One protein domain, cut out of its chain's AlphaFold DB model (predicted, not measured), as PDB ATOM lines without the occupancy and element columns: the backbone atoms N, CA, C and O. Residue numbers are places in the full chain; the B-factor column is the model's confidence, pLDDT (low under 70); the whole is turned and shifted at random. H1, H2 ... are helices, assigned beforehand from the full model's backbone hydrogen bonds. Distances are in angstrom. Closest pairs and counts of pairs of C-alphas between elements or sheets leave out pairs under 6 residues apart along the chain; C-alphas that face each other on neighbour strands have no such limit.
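What this domain is: This is residues 200 to 246 of the 724 residues of an uncharacterized protein of Qingshengfaniella alkalisoli (UniProt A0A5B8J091). H1 and H2 lie side by side as a helical hairpin, and H3 is set aslant over one side of that pair, near both. After H3, residues 237 to 246, with no named element, fold back toward the beginning of H1. The printed part has 47 residues with three named helices, H1, H2, H3, and no named strand: all helix, compact, radius of gyration of the C-alphas 9.4 A, spans 22 by 19 by 17 A.

Where its parts are: Find C-alpha 200 at (92.335, 90.573, 165.737); from there H1, residues 200 to 210, runs 15.2 A. H2, residues 213 to 222, covers 14.5 A. H3, residues 226 to 236, covers 15.2 A and ends at C-alpha 236, (97.031, 82.925, 179.074).

How they stand to each other: Look first at H1, which touches H2 at a shallow tilt of 26 degrees, opposite ways; their closest C-alphas, Tyr 207 and Tyr 215, are 5.9 A apart. H1 and H3 are close but not clearly touching, closest at C-alphas 208 and 233, 6.7 A. Every O i to N i+4 pair is within hydrogen-bond range in H2 and H3, and 6 of 7 in H1.

The domain as a whole: Ser 213 and Asn 244 have the C-alphas farthest apart, 23.8 A. The printed part has no cut, both links are tight, and no printed residue is under 70 in pLDDT.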
ATOM      1  N   GLN A 200      91.952  89.913 164.496       85.00
ATOM      2  CA  GLN A 200      92.335  90.573 165.737       85.00
ATOM      3  C   GLN A 200      92.637  89.509 166.821       85.00
ATOM      4  O   GLN A 200      93.630  89.600 167.549       85.00
ATOM      5  N   LYS A 201      91.884  88.394 166.833       87.25
ATOM      6  CA  LYS A 201      92.190  87.202 167.650       87.25
ATOM      7  C   LYS A 201      93.508  86.514 167.288       87.25
ATOM      8  O   LYS A 201      94.202  86.027 168.183       87.25
ATOM      9  N   LEU A 202      93.870  86.448 166.011       80.88
ATOM     10  CA  LEU A 202      95.149  85.882 165.575       80.88
ATOM     11  C   LEU A 202      96.332  86.699 166.112       80.88
ATOM     12  O   LEU A 202      97.317  86.134 166.597       80.88
ATOM     13  N   ILE A 203      96.216  88.025 166.124       84.38
ATOM     14  CA  ILE A 203      97.228  88.897 166.733       84.38
ATOM     15  C   ILE A 203      97.346  88.618 168.223       84.38
ATOM     16  O   ILE A 203      98.463  88.520 168.734       84.38
ATOM     17  N   LEU A 204      96.225  88.399 168.914       91.00
ATOM     18  CA  LEU A 204      96.240  88.018 170.324       91.00
ATOM     19  C   LEU A 204      96.983  86.694 170.520       91.00
ATOM     20  O   LEU A 204      97.906  86.622 171.332       91.00
ATOM     21  N   GLN A 205      96.653  85.669 169.731       89.31
ATOM     22  CA  GLN A 205      97.334  84.371 169.753       89.31
ATOM     23  C   GLN A 205      98.857  84.512 169.558       89.31
ATOM     24  O   GLN A 205      99.648  83.865 170.255       89.31
ATOM     25  N   ASN A 206      99.289  85.374 168.635       85.38
ATOM     26  CA  ASN A 206     100.703  85.624 168.363       85.38
ATOM     27  C   ASN A 206     101.379  86.444 169.463       85.38
ATOM     28  O   ASN A 206     102.509  86.135 169.862       85.38
ATOM     29  N   TYR A 207     100.700  87.448 170.010       90.50
ATOM     30  CA  TYR A 207     101.202  88.262 171.110       90.50
ATOM     31  C   TYR A 207     101.444  87.437 172.378       90.50
ATOM     32  O   TYR A 207     102.502  87.575 172.996       90.50
ATOM     33  N   LEU A 208     100.537  86.509 172.716       92.88
ATOM     34  CA  LEU A 208     100.665  85.639 173.895       92.88
ATOM     35  C   LEU A 208     101.982  84.845 173.919       92.88
ATOM     36  O   LEU A 208     102.484  84.539 175.003       92.88
ATOM     37  N   ARG A 209     102.550  84.532 172.746       89.81
ATOM     38  CA  ARG A 209     103.797  83.760 172.592       89.81
ATOM     39  C   ARG A 209     105.025  84.631 172.326       89.81
ATOM     40  O   ARG A 209     106.109  84.305 172.801       89.81
ATOM     41  N   SER A 210     104.865  85.707 171.558       86.06
ATOM     42  CA  SER A 210     105.978  86.550 171.095       86.06
ATOM     43  C   SER A 210     106.308  87.704 172.037       86.06
ATOM     44  O   SER A 210     107.459  88.129 172.098       86.06
ATOM     45  N   ASN A 211     105.309  88.223 172.759       84.69
ATOM     46  CA  ASN A 211     105.398  89.475 173.506       84.69
ATOM     47  C   ASN A 211     105.873  90.672 172.646       84.69
ATOM     48  O   ASN A 211     106.587  91.549 173.136       84.69
ATOM     49  N   ASN A 212     105.510  90.693 171.357       86.38
ATOM     50  CA  ASN A 212     105.816  91.794 170.444       86.38
ATOM     51  C   ASN A 212     105.058  93.071 170.865       86.38
ATOM     52  O   ASN A 212     103.837  93.051 171.000       86.38
ATOM     53  N   SER A 213     105.776  94.180 171.067       88.25
ATOM     54  CA  SER A 213     105.188  95.447 171.515       88.25
ATOM     55  C   SER A 213     104.222  96.065 170.506       88.25
ATOM     56  O   SER A 213     103.256  96.688 170.919       88.25
ATOM     57  N   PHE A 214     104.446  95.872 169.206       83.44
ATOM     58  CA  PHE A 214     103.546  96.362 168.164       83.44
ATOM     59  C   PHE A 214     102.196  95.634 168.204       83.44
ATOM     60  O   PHE A 214     101.147  96.269 168.185       83.44
ATOM     61  N   TYR A 215     102.211  94.307 168.372       86.81
ATOM     62  CA  TYR A 215     100.974  93.545 168.564       86.81
ATOM     63  C   TYR A 215     100.244  93.958 169.841       86.81
ATOM     64  O   TYR A 215      99.022  94.014 169.838       86.81
ATOM     65  N   ALA A 216     100.966  94.298 170.914       89.38
ATOM     66  CA  ALA A 216     100.343  94.835 172.123       89.38
ATOM     67  C   ALA A 216      99.568  96.134 171.845       89.38
ATOM     68  O   ALA A 216      98.450  96.274 172.328       89.38
ATOM     69  N   THR A 217     100.146  97.052 171.060       91.06
ATOM     70  CA  THR A 217      99.487  98.304 170.662       91.06
ATOM     71  C   THR A 217      98.215  98.030 169.869       91.06
ATOM     72  O   THR A 217      97.150  98.494 170.256       91.06
ATOM     73  N   LEU A 218      98.293  97.206 168.821       88.50
ATOM     74  CA  LEU A 218      97.122  96.862 168.010       88.50
ATOM     75  C   LEU A 218      96.014  96.206 168.844       88.50
ATOM     76  O   LEU A 218      94.844  96.533 168.689       88.50
ATOM     77  N   LEU A 219      96.369  95.308 169.766       91.62
ATOM     78  CA  LEU A 219      95.394  94.673 170.655       91.62
ATOM     79  C   LEU A 219      94.701  95.671 171.578       91.62
ATOM     80  O   LEU A 219      93.512  95.514 171.839       91.62
ATOM     81  N   ASP A 220      95.423  96.678 172.072       93.06
ATOM     82  CA  ASP A 220      94.834  97.747 172.878       93.06
ATOM     83  C   ASP A 220      93.866  98.614 172.060       93.06
ATOM     84  O   ASP A 220      92.855  99.071 172.592       93.06
ATOM     85  N   GLU A 221      94.146  98.822 170.775       92.12
ATOM     86  CA  GLU A 221      93.304  99.621 169.882       92.12
ATOM     87  C   GLU A 221      92.044  98.882 169.421       92.12
ATOM     88  O   GLU A 221      90.969  99.477 169.410       92.12
ATOM     89  N   TYR A 222      92.151  97.590 169.100       91.00
ATOM     90  CA  TYR A 222      91.025  96.775 168.625       91.00
ATOM     91  C   TYR A 222      90.160  96.172 169.740       91.00
ATOM     92  O   TYR A 222      89.073  95.658 169.467       91.00
ATOM     93  N   ALA A 223      90.618  96.173 170.994       93.50
ATOM     94  CA  ALA A 223      89.861  95.567 172.085       93.50
ATOM     95  C   ALA A 223      88.507  96.262 172.296       93.50
ATOM     96  O   ALA A 223      88.443  97.446 172.628       93.50
ATOM     97  N   VAL A 224      87.422  95.481 172.232       94.25
ATOM     98  CA  VAL A 224      86.075  95.947 172.614       94.25
ATOM     99  C   VAL A 224      86.024  96.276 174.111       94.25
ATOM    100  O   VAL A 224      85.411  97.260 174.524       94.25
ATOM    101  N   ASP A 225      86.695  95.459 174.929       94.56
ATOM    102  CA  ASP A 225      86.869  95.660 176.368       94.56
ATOM    103  C   ASP A 225      88.339  95.428 176.746       94.56
ATOM    104  O   ASP A 225      88.828  94.294 176.804       94.56
ATOM    105  N   LYS A 226      89.048  96.531 177.012       94.69
ATOM    106  CA  LYS A 226      90.475  96.527 177.361       94.69
ATOM    107  C   LYS A 226      90.759  95.796 178.672       94.69
ATOM    108  O   LYS A 226      91.795  95.145 178.791       94.69
ATOM    109  N   ASP A 227      89.864  95.862 179.655       96.19
ATOM    110  CA  ASP A 227      90.081  95.208 180.948       96.19
ATOM    111  C   ASP A 227      89.914  93.689 180.820       96.19
ATOM    112  O   ASP A 227      90.720  92.918 181.363       96.19
ATOM    113  N   ALA A 228      88.918  93.248 180.046       96.50
ATOM    114  CA  ALA A 228      88.730  91.840 179.706       96.50
ATOM    115  C   ALA A 228      89.903  91.294 178.877       96.50
ATOM    116  O   ALA A 228      90.414  90.213 179.181       96.50
ATOM    117  N   MET A 229      90.376  92.062 177.888       96.88
ATOM    118  CA  MET A 229      91.554  91.733 177.081       96.88
ATOM    119  C   MET A 229      92.803  91.558 177.948       96.88
ATOM    120  O   MET A 229      93.475  90.528 177.891       96.88
ATOM    121  N   ASN A 230      93.090  92.538 178.807       96.31
ATOM    122  CA  ASN A 230      94.249  92.513 179.696       96.31
ATOM    123  C   ASN A 230      94.193  91.345 180.689       96.31
ATOM    124  O   ASN A 230      95.212  90.696 180.936       96.31
ATOM    125  N   SER A 231      93.007  91.041 181.223       97.06
ATOM    126  CA  SER A 231      92.796  89.879 182.094       97.06
ATOM    127  C   SER A 231      93.057  88.569 181.348       97.06
ATOM    128  O   SER A 231      93.812  87.722 181.824       97.06
ATOM    129  N   PHE A 232      92.519  88.434 180.132       97.19
ATOM    130  CA  PHE A 232      92.744  87.261 179.292       97.19
ATOM    131  C   PHE A 232      94.234  87.063 178.976       97.19
ATOM    132  O   PHE A 232      94.752  85.953 179.121       97.19
ATOM    133  N   ILE A 233      94.942  88.138 178.612       96.75
ATOM    134  CA  ILE A 233      96.389  88.127 178.359       96.75
ATOM    135  C   ILE A 233      97.167  87.677 179.599       96.75
ATOM    136  O   ILE A 233      98.083  86.858 179.482       96.75
ATOM    137  N   ALA A 234      96.824  88.198 180.780       96.50
ATOM    138  CA  ALA A 234      97.491  87.844 182.029       96.50
ATOM    139  C   ALA A 234      97.340  86.350 182.363       96.50
ATOM    140  O   ALA A 234      98.318  85.713 182.762       96.50
ATOM    141  N   ASP A 235      96.150  85.789 182.138       97.38
ATOM    142  CA  ASP A 235      95.831  84.390 182.439       97.38
ATOM    143  C   ASP A 235      96.448  83.397 181.434       97.38
ATOM    144  O   ASP A 235      96.776  82.262 181.796       97.38
ATOM    145  N   HIS A 236      96.649  83.817 180.178       96.50
ATOM    146  CA  HIS A 236      97.031  82.925 179.074       96.50
ATOM    147  C   HIS A 236      98.428  83.190 178.498       96.50
ATOM    148  O   HIS A 236      98.799  82.636 177.459       96.50
ATOM    149  N   ARG A 237      99.245  84.008 179.167       94.94
ATOM    150  CA  ARG A 237     100.595  84.344 178.695       94.94
ATOM    151  C   ARG A 237     101.465  83.097 178.505       94.94
ATOM    152  O   ARG A 237     101.579  82.259 179.398       94.94
ATOM    153  N   GLY A 238     102.122  82.998 177.350       92.88
ATOM    154  CA  GLY A 238     102.977  81.871 176.973       92.88
ATOM    155  C   GLY A 238     102.227  80.613 176.521       92.88
ATOM    156  O   GLY A 238     102.877  79.614 176.211       92.88
ATOM    157  N   GLN A 239     100.890  80.629 176.478       92.62
ATOM    158  CA  GLN A 239     100.089  79.500 176.002       92.62
ATOM    159  C   GLN A 239      99.940  79.509 174.472       92.62
ATOM    160  O   GLN A 239     100.076  80.540 173.817       92.62
ATOM    161  N   SER A 240      99.647  78.337 173.899       88.19
ATOM    162  CA  SER A 240      99.285  78.179 172.486       88.19
ATOM    163  C   SER A 240      97.800  77.837 172.403       88.19
ATOM    164  O   SER A 240      97.425  76.691 172.628       88.19
ATOM    165  N   LEU A 241      96.974  78.843 172.128       87.75
ATOM    166  CA  LEU A 241      95.516  78.721 172.024       87.75
ATOM    167  C   LEU A 241      95.085  78.563 170.564       87.75
ATOM    168  O   LEU A 241      95.772  79.073 169.685       87.75
ATOM    169  N   SER A 242      93.960  77.904 170.290       86.25
ATOM    170  CA  SER A 242      93.272  78.026 168.994       86.25
ATOM    171  C   SER A 242      92.400  79.291 168.970       86.25
ATOM    172  O   SER A 242      92.079  79.831 170.027       86.25
ATOM    173  N   LEU A 243      91.974  79.773 167.791       83.06
ATOM    174  CA  LEU A 243      91.073  80.941 167.724       83.06
ATOM    175  C   LEU A 243      89.732  80.702 168.431       83.06
ATOM    176  O   LEU A 243      89.156  81.640 168.976       83.06
ATOM    177  N   ASN A 244      89.262  79.451 168.460       86.62
ATOM    178  CA  ASN A 244      88.025  79.061 169.141       86.62
ATOM    179  C   ASN A 244      88.143  79.137 170.671       86.62
ATOM    180  O   ASN A 244      87.127  79.228 171.356       86.62
ATOM    181  N   ASP A 245      89.366  79.110 171.210       91.56
ATOM    182  CA  ASP A 245      89.618  79.278 172.646       91.56
ATOM    183  C   ASP A 245      89.640  80.762 173.057       91.56
ATOM    184  O   ASP A 245      89.650  81.080 174.247       91.56
ATOM    185  N   ILE A 246      89.654  81.681 172.084       92.38
ATOM    186  CA  ILE A 246      89.643  83.125 172.313       92.38
ATOM    187  C   ILE A 246      88.189  83.623 172.255       92.38
ATOM    188  O   ILE A 246      87.542  83.473 171.212       92.38
TER     189      ILE A 246